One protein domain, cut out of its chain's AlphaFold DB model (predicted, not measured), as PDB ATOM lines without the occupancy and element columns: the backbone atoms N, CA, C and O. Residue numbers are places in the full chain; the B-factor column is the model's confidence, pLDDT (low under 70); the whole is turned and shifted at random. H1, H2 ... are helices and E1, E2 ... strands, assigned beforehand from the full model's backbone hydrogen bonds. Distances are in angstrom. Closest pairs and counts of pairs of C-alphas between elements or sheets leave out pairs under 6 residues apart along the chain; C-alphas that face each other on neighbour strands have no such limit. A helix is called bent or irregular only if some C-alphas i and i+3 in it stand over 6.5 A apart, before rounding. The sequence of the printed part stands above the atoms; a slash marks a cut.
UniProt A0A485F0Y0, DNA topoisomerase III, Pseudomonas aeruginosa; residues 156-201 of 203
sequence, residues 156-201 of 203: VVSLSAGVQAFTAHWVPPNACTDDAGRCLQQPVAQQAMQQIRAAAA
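Overview. This is residues 156 to 201 of the 203 residues of the protein "DNA topoisomerase III" of Pseudomonas aeruginosa (UniProt A0A485F0Y0). A two-stranded hairpin, E1 and E2, and one helix, H1, lie in a flat, loose U: the hairpin makes one arm, H1 the other, and a long loop, residues 170 to 185, joins them at one end. At the far end from that loop the hairpin's tip, residues 160 to 165, sticks out free. The printed part has 46 residues, with two named strands and one named helix in the order E1, E2, H1; the sheet's order is E1 - E2, antiparallel, and the class is mixed, helices and strands. The whole is loose, with a radius of gyration of the C-alphas of 12.4 A, and spans 36 by 21 by 11 A.

Arrangement. Start at the sheet, where E1, residues 156 to 161, and E2, residues 164 to 169, are antiparallel neighbours and form a hairpin. The angle between their directions is 149 degrees. Look at C-alphas 158 and 167, which face each other at 4.5 A, and at 160 and 165, which face each other at 4.3 A. Then look at the backbone: N 157 and O 168 are 2.8 A apart and N 166 and O 159 are 2.9 A apart, both within hydrogen-bond range. From the sheet move outward to H1, residues 186 to 200. E1 and H1 are near each other: no pair of their C-alphas is within 8 A, but 5 pairs are within 10 A. In H1 every O i to N i+4 pair is within hydrogen-bond range, and the helix is not bent.

Along the chain. Find C-alpha 156 at (-29.526, 9.276, 30.422); from there E1 runs 16.2 A to C-alpha 161, Ala 161. After a tight link of 2 residues, E2 begins at Gln 164 and runs 16.6 A to C-alpha 169 at (-24.867, 8.390, 30.747). Go on to Gln 186, where H1 begins with its C-alpha at (-31.717, 12.539, 44.423); it runs 21.2 A to Ala 200, whose C-alpha is at (-29.083, 22.292, 25.809).

Size, cuts and confidence. The two C-alphas farthest apart are those of Val 163 and Asp 179, at 36.6 A, while the first and last printed C-alphas, of Val 156 and Ala 201, are 16.9 A apart. The link from E2 to H1 is long, with 16 residues, and it holds no named element. The printed part has no cut. In the B-factor column of this predicted model the mean pLDDT of the printed part is 92.2, and one printed residue, Ala 201, is under 70.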
ATOM      1  N   VAL A 156     -29.783   9.703  31.792       95.38
ATOM      2  CA  VAL A 156     -29.526   9.276  30.422       95.38
ATOM      3  C   VAL A 156     -29.854  10.458  29.520       95.38
ATOM      4  O   VAL A 156     -30.939  11.031  29.630       95.38
ATOM      5  N   VAL A 157     -28.910  10.852  28.670       93.25
ATOM      6  CA  VAL A 157     -29.013  12.030  27.804       93.25
ATOM      7  C   VAL A 157     -28.884  11.590  26.356       93.25
ATOM      8  O   VAL A 157     -27.918  10.925  25.992       93.25
ATOM      9  N   SER A 158     -29.835  11.979  25.516       92.44
ATOM     10  CA  SER A 158     -29.712  11.830  24.067       92.44
ATOM     11  C   SER A 158     -28.971  13.036  23.499       92.44
ATOM     12  O   SER A 158     -29.373  14.176  23.729       92.44
ATOM     13  N   LEU A 159     -27.886  12.781  22.777       89.75
ATOM     14  CA  LEU A 159     -27.008  13.784  22.184       89.75
ATOM     15  C   LEU A 159     -26.908  13.556  20.674       89.75
ATOM     16  O   LEU A 159     -27.142  12.455  20.177       89.75
ATOM     17  N   SER A 160     -26.523  14.597  19.943       89.81
ATOM     18  CA  SER A 160     -26.268  14.530  18.506       89.81
ATOM     19  C   SER A 160     -24.943  15.200  18.169       89.81
ATOM     20  O   SER A 160     -24.706  16.332  18.589       89.81
ATOM     21  N   ALA A 161     -24.109  14.530  17.378       86.94
ATOM     22  CA  ALA A 161     -22.912  15.110  16.779       86.94
ATOM     23  C   ALA A 161     -23.036  15.019  15.251       86.94
ATOM     24  O   ALA A 161     -22.953  13.936  14.667       86.94
ATOM     25  N   GLY A 162     -23.297  16.153  14.595       85.69
ATOM     26  CA  GLY A 162     -23.644  16.176  13.172       85.69
ATOM     27  C   GLY A 162     -24.954  15.427  12.906       85.69
ATOM     28  O   GLY A 162     -25.986  15.767  13.474       85.69
ATOM     29  N   VAL A 163     -24.907  14.397  12.055       82.56
ATOM     30  CA  VAL A 163     -26.080  13.576  11.679       82.56
ATOM     31  C   VAL A 163     -26.264  12.362  12.606       82.56
ATOM     32  O   VAL A 163     -27.265  11.656  12.519       82.56
ATOM     33  N   GLN A 164     -25.312  12.090  13.503       89.81
ATOM     34  CA  GLN A 164     -25.342  10.898  14.348       89.81
ATOM     35  C   GLN A 164     -25.904  11.212  15.737       89.81
ATOM     36  O   GLN A 164     -25.323  11.990  16.495       89.81
ATOM     37  N   ALA A 165     -27.019  10.565  16.082       92.19
ATOM     38  CA  ALA A 165     -27.571  10.562  17.432       92.19
ATOM     39  C   ALA A 165     -26.953   9.431  18.265       92.19
ATOM     40  O   ALA A 165     -26.767   8.314  17.779       92.19
ATOM     41  N   PHE A 166     -26.657   9.709  19.530       93.81
ATOM     42  CA  PHE A 166     -26.169   8.724  20.491       93.81
ATOM     43  C   PHE A 166     -26.697   9.030  21.893       93.81
ATOM     44  O   PHE A 166     -27.253  10.094  22.158       93.81
ATOM     45  N   THR A 167     -26.550   8.071  22.802       95.31
ATOM     46  CA  THR A 167     -26.949   8.227  24.202       95.31
ATOM     47  C   THR A 167     -25.711   8.288  25.084       95.31
ATOM     48  O   THR A 167     -24.787   7.496  24.909       95.31
ATOM     49  N   ALA A 168     -25.702   9.216  26.032       93.38
ATOM     50  CA  ALA A 168     -24.683   9.349  27.056       93.38
ATOM     51  C   ALA A 168     -25.294   9.134  28.445       93.38
ATOM     52  O   ALA A 168     -26.433   9.520  28.711       93.38
ATOM     53  N   HIS A 169     -24.515   8.534  29.340       95.25
ATOM     54  CA  HIS A 169     -24.867   8.390  30.747       95.25
ATOM     55  C   HIS A 169     -24.112   9.434  31.561       95.25
ATOM     56  O   HIS A 169     -22.906   9.613  31.390       95.25
ATOM     57  N   TRP A 170     -24.820  10.125  32.448       94.94
ATOM     58  CA  TRP A 170     -24.183  11.015  33.410       94.94
ATOM     59  C   TRP A 170     -23.346  10.207  34.397       94.94
ATOM     60  O   TRP A 170     -23.827   9.228  34.970       94.94
ATOM     61  N   VAL A 171     -22.116  10.662  34.615       95.50
ATOM     62  CA  VAL A 171     -21.235  10.144  35.656       95.50
ATOM     63  C   VAL A 171     -21.373  11.043  36.890       95.50
ATOM     64  O   VAL A 171     -20.955  12.206  36.835       95.50
ATOM     65  N   PRO A 172     -21.991  10.559  37.980       95.25
ATOM     66  CA  PRO A 172     -22.122  11.330  39.210       95.25
ATOM     67  C   PRO A 172     -20.768  11.581  39.894       95.25
ATOM     68  O   PRO A 172     -19.850  10.774  39.756       95.25
ATOM     69  N   PRO A 173     -20.630  12.673  40.670       93.94
ATOM     70  CA  PRO A 173     -19.454  12.894  41.509       93.94
ATOM     71  C   PRO A 173     -19.273  11.790  42.562       93.94
ATOM     72  O   PRO A 173     -20.228  11.423  43.240       93.94
ATOM     73  N   ASN A 174     -18.034  11.352  42.798       93.38
ATOM     74  CA  ASN A 174     -17.720  10.275  43.756       93.38
ATOM     75  C   ASN A 174     -18.257  10.515  45.182       93.38
ATOM     76  O   ASN A 174     -18.509   9.570  45.919       93.38
ATOM     77  N   ALA A 175     -18.444  11.775  45.590       94.75
ATOM     78  CA  ALA A 175     -18.946  12.124  46.921       94.75
ATOM     79  C   ALA A 175     -20.419  11.730  47.159       94.75
ATOM     80  O   ALA A 175     -20.874  11.751  48.302       94.75
ATOM     81  N   CYS A 176     -21.175  11.402  46.107       94.50
ATOM     82  CA  CYS A 176     -22.580  11.012  46.213       94.50
ATOM     83  C   CYS A 176     -22.875   9.608  45.674       94.50
ATOM     84  O   CYS A 176     -24.050   9.270  45.507       94.50
ATOM     85  N   THR A 177     -21.850   8.798  45.403       95.88
ATOM     86  CA  THR A 177     -22.010   7.450  44.850       95.88
ATOM     87  C   THR A 177     -21.817   6.348  45.876       95.88
ATOM     88  O   THR A 177     -21.134   6.537  46.878       95.88
ATOM     89  N   ASP A 178     -22.375   5.175  45.595       94.25
ATOM     90  CA  ASP A 178     -21.933   3.931  46.224       94.25
ATOM     91  C   ASP A 178     -20.660   3.360  45.569       94.25
ATOM     92  O   ASP A 178     -20.126   3.923  44.611       94.25
ATOM     93  N   ASP A 179     -20.207   2.201  46.057       93.25
ATOM     94  CA  ASP A 179     -19.034   1.482  45.534       93.25
ATOM     95  C   ASP A 179     -19.187   1.043  44.065       93.25
ATOM     96  O   ASP A 179     -18.200   0.728  43.400       93.25
ATOM     97  N   ALA A 180     -20.416   1.028  43.536       92.75
ATOM     98  CA  ALA A 180     -20.714   0.730  42.138       92.75
ATOM     99  C   ALA A 180     -20.841   2.000  41.270       92.75
ATOM    100  O   ALA A 180     -21.225   1.905  40.102       92.75
ATOM    101  N   GLY A 181     -20.542   3.186  41.815       94.38
ATOM    102  CA  GLY A 181     -20.605   4.459  41.093       94.38
ATOM    103  C   GLY A 181     -22.027   4.983  40.867       94.38
ATOM    104  O   GLY A 181     -22.240   5.845  40.012       94.38
ATOM    105  N   ARG A 182     -23.027   4.474  41.597       96.00
ATOM    106  CA  ARG A 182     -24.437   4.869  41.448       96.00
ATOM    107  C   ARG A 182     -24.765   6.021  42.392       96.00
ATOM    108  O   ARG A 182     -24.508   5.919  43.585       96.00
ATOM    109  N   CYS A 183     -25.364   7.102  41.885       97.06
ATOM    110  CA  CYS A 183     -25.723   8.261  42.711       97.06
ATOM    111  C   CYS A 183     -26.826   7.906  43.716       97.06
ATOM    112  O   CYS A 183     -27.930   7.547  43.309       97.06
ATOM    113  N   LEU A 184     -26.556   8.075  45.010       96.56
ATOM    114  CA  LEU A 184     -27.499   7.830  46.107       96.56
ATOM    115  C   LEU A 184     -28.247   9.095  46.561       96.56
ATOM    116  O   LEU A 184     -29.047   9.045  47.491       96.56
ATOM    117  N   GLN A 185     -27.979  10.248  45.944       96.31
ATOM    118  CA  GLN A 185     -28.564  11.529  46.344       96.31
ATOM    119  C   GLN A 185     -29.426  12.115  45.224       96.31
ATOM    120  O   GLN A 185     -28.926  12.738  44.284       96.31
ATOM    121  N   GLN A 186     -30.746  11.977  45.364       96.50
ATOM    122  CA  GLN A 186     -31.717  12.539  44.423       96.50
ATOM    123  C   GLN A 186     -31.508  14.032  44.108       96.50
ATOM    124  O   GLN A 186     -31.563  14.376  42.924       96.50
ATOM    125  N   PRO A 187     -31.237  14.925  45.088       96.88
ATOM    126  CA  PRO A 187     -31.078  16.352  44.799       96.88
ATOM    127  C   PRO A 187     -29.899  16.642  43.861       96.88
ATOM    128  O   PRO A 187     -30.015  17.478  42.968       96.88
ATOM    129  N   VAL A 188     -28.795  15.897  43.999       96.06
ATOM    130  CA  VAL A 188     -27.610  16.040  43.136       96.06
ATOM    131  C   VAL A 188     -27.945  15.652  41.697       96.06
ATOM    132  O   VAL A 188     -27.601  16.374  40.762       96.06
ATOM    133  N   ALA A 189     -28.676  14.551  41.509       96.31
ATOM    134  CA  ALA A 189     -29.136  14.140  40.185       96.31
ATOM    135  C   ALA A 189     -30.119  15.158  39.572       96.31
ATOM    136  O   ALA A 189     -30.040  15.469  38.384       96.31
ATOM    137  N   GLN A 190     -31.028  15.728  40.368       96.44
ATOM    138  CA  GLN A 190     -31.963  16.751  39.889       96.44
ATOM    139  C   GLN A 190     -31.247  18.034  39.456       96.44
ATOM    140  O   GLN A 190     -31.556  18.573  38.392       96.44
ATOM    141  N   GLN A 191     -30.265  18.494  40.234       95.81
ATOM    142  CA  GLN A 191     -29.458  19.661  39.886       95.81
ATOM    143  C   GLN A 191     -28.646  19.422  38.606       95.81
ATOM    144  O   GLN A 191     -28.660  20.264  37.707       95.81
ATOM    145  N   ALA A 192     -28.000  18.258  38.480       94.94
ATOM    146  CA  ALA A 192     -27.268  17.890  37.269       94.94
ATOM    147  C   ALA A 192     -28.192  17.848  36.038       94.94
ATOM    148  O   ALA A 192     -27.855  18.398  34.992       94.94
ATOM    149  N   MET A 193     -29.395  17.279  36.170       95.00
ATOM    150  CA  MET A 193     -30.397  17.271  35.097       95.00
ATOM    151  C   MET A 193     -30.793  18.692  34.668       95.00
ATOM    152  O   MET A 193     -30.907  18.964  33.472       95.00
ATOM    153  N   GLN A 194     -31.003  19.606  35.619       94.81
ATOM    154  CA  GLN A 194     -31.327  21.004  35.314       94.81
ATOM    155  C   GLN A 194     -30.183  21.704  34.572       94.81
ATOM    156  O   GLN A 194     -30.437  22.384  33.581       94.81
ATOM    157  N   GLN A 195     -28.935  21.492  34.997       93.69
ATOM    158  CA  GLN A 195     -27.754  22.056  34.337       93.69
ATOM    159  C   GLN A 195     -27.580  21.524  32.909       93.69
ATOM    160  O   GLN A 195     -27.351  22.308  31.991       93.69
ATOM    161  N   ILE A 196     -27.755  20.215  32.704       91.62
ATOM    162  CA  ILE A 196     -27.695  19.589  31.374       91.62
ATOM    163  C   ILE A 196     -28.776  20.173  30.455       91.62
ATOM    164  O   ILE A 196     -28.492  20.513  29.309       91.62
ATOM    165  N   ARG A 197     -30.011  20.336  30.952       89.44
ATOM    166  CA  ARG A 197     -31.101  20.956  30.179       89.44
ATOM    167  C   ARG A 197     -30.831  22.419  29.855       89.44
ATOM    168  O   ARG A 197     -31.097  22.834  28.734       89.44
ATOM    169  N   ALA A 198     -30.307  23.186  30.809       89.56
ATOM    170  CA  ALA A 198     -29.963  24.587  30.596       89.56
ATOM    171  C   ALA A 198     -28.858  24.747  29.539       89.56
ATOM    172  O   ALA A 198     -28.961  25.622  28.689       89.56
ATOM    173  N   ALA A 199     -27.852  23.867  29.537       83.12
ATOM    174  CA  ALA A 199     -26.803  23.848  28.515       83.12
ATOM    175  C   ALA A 199     -27.303  23.409  27.124       83.12
ATOM    176  O   ALA A 199     -26.651  23.693  26.123       83.12
ATOM    177  N   ALA A 200     -28.443  22.714  27.054       73.81
ATOM    178  CA  ALA A 200     -29.083  22.292  25.809       73.81
ATOM    179  C   ALA A 200     -30.112  23.306  25.267       73.81
ATOM    180  O   ALA A 200     -30.617  23.118  24.159       73.81
ATOM    181  N   ALA A 201     -30.457  24.353  26.028       61.94
ATOM    182  CA  ALA A 201     -31.345  25.408  25.555       61.94
ATOM    183  C   ALA A 201     -30.596  26.309  24.549       61.94
ATOM    184  O   ALA A 201     -29.467  26.709  24.834       61.94
TER     185      ALA A 201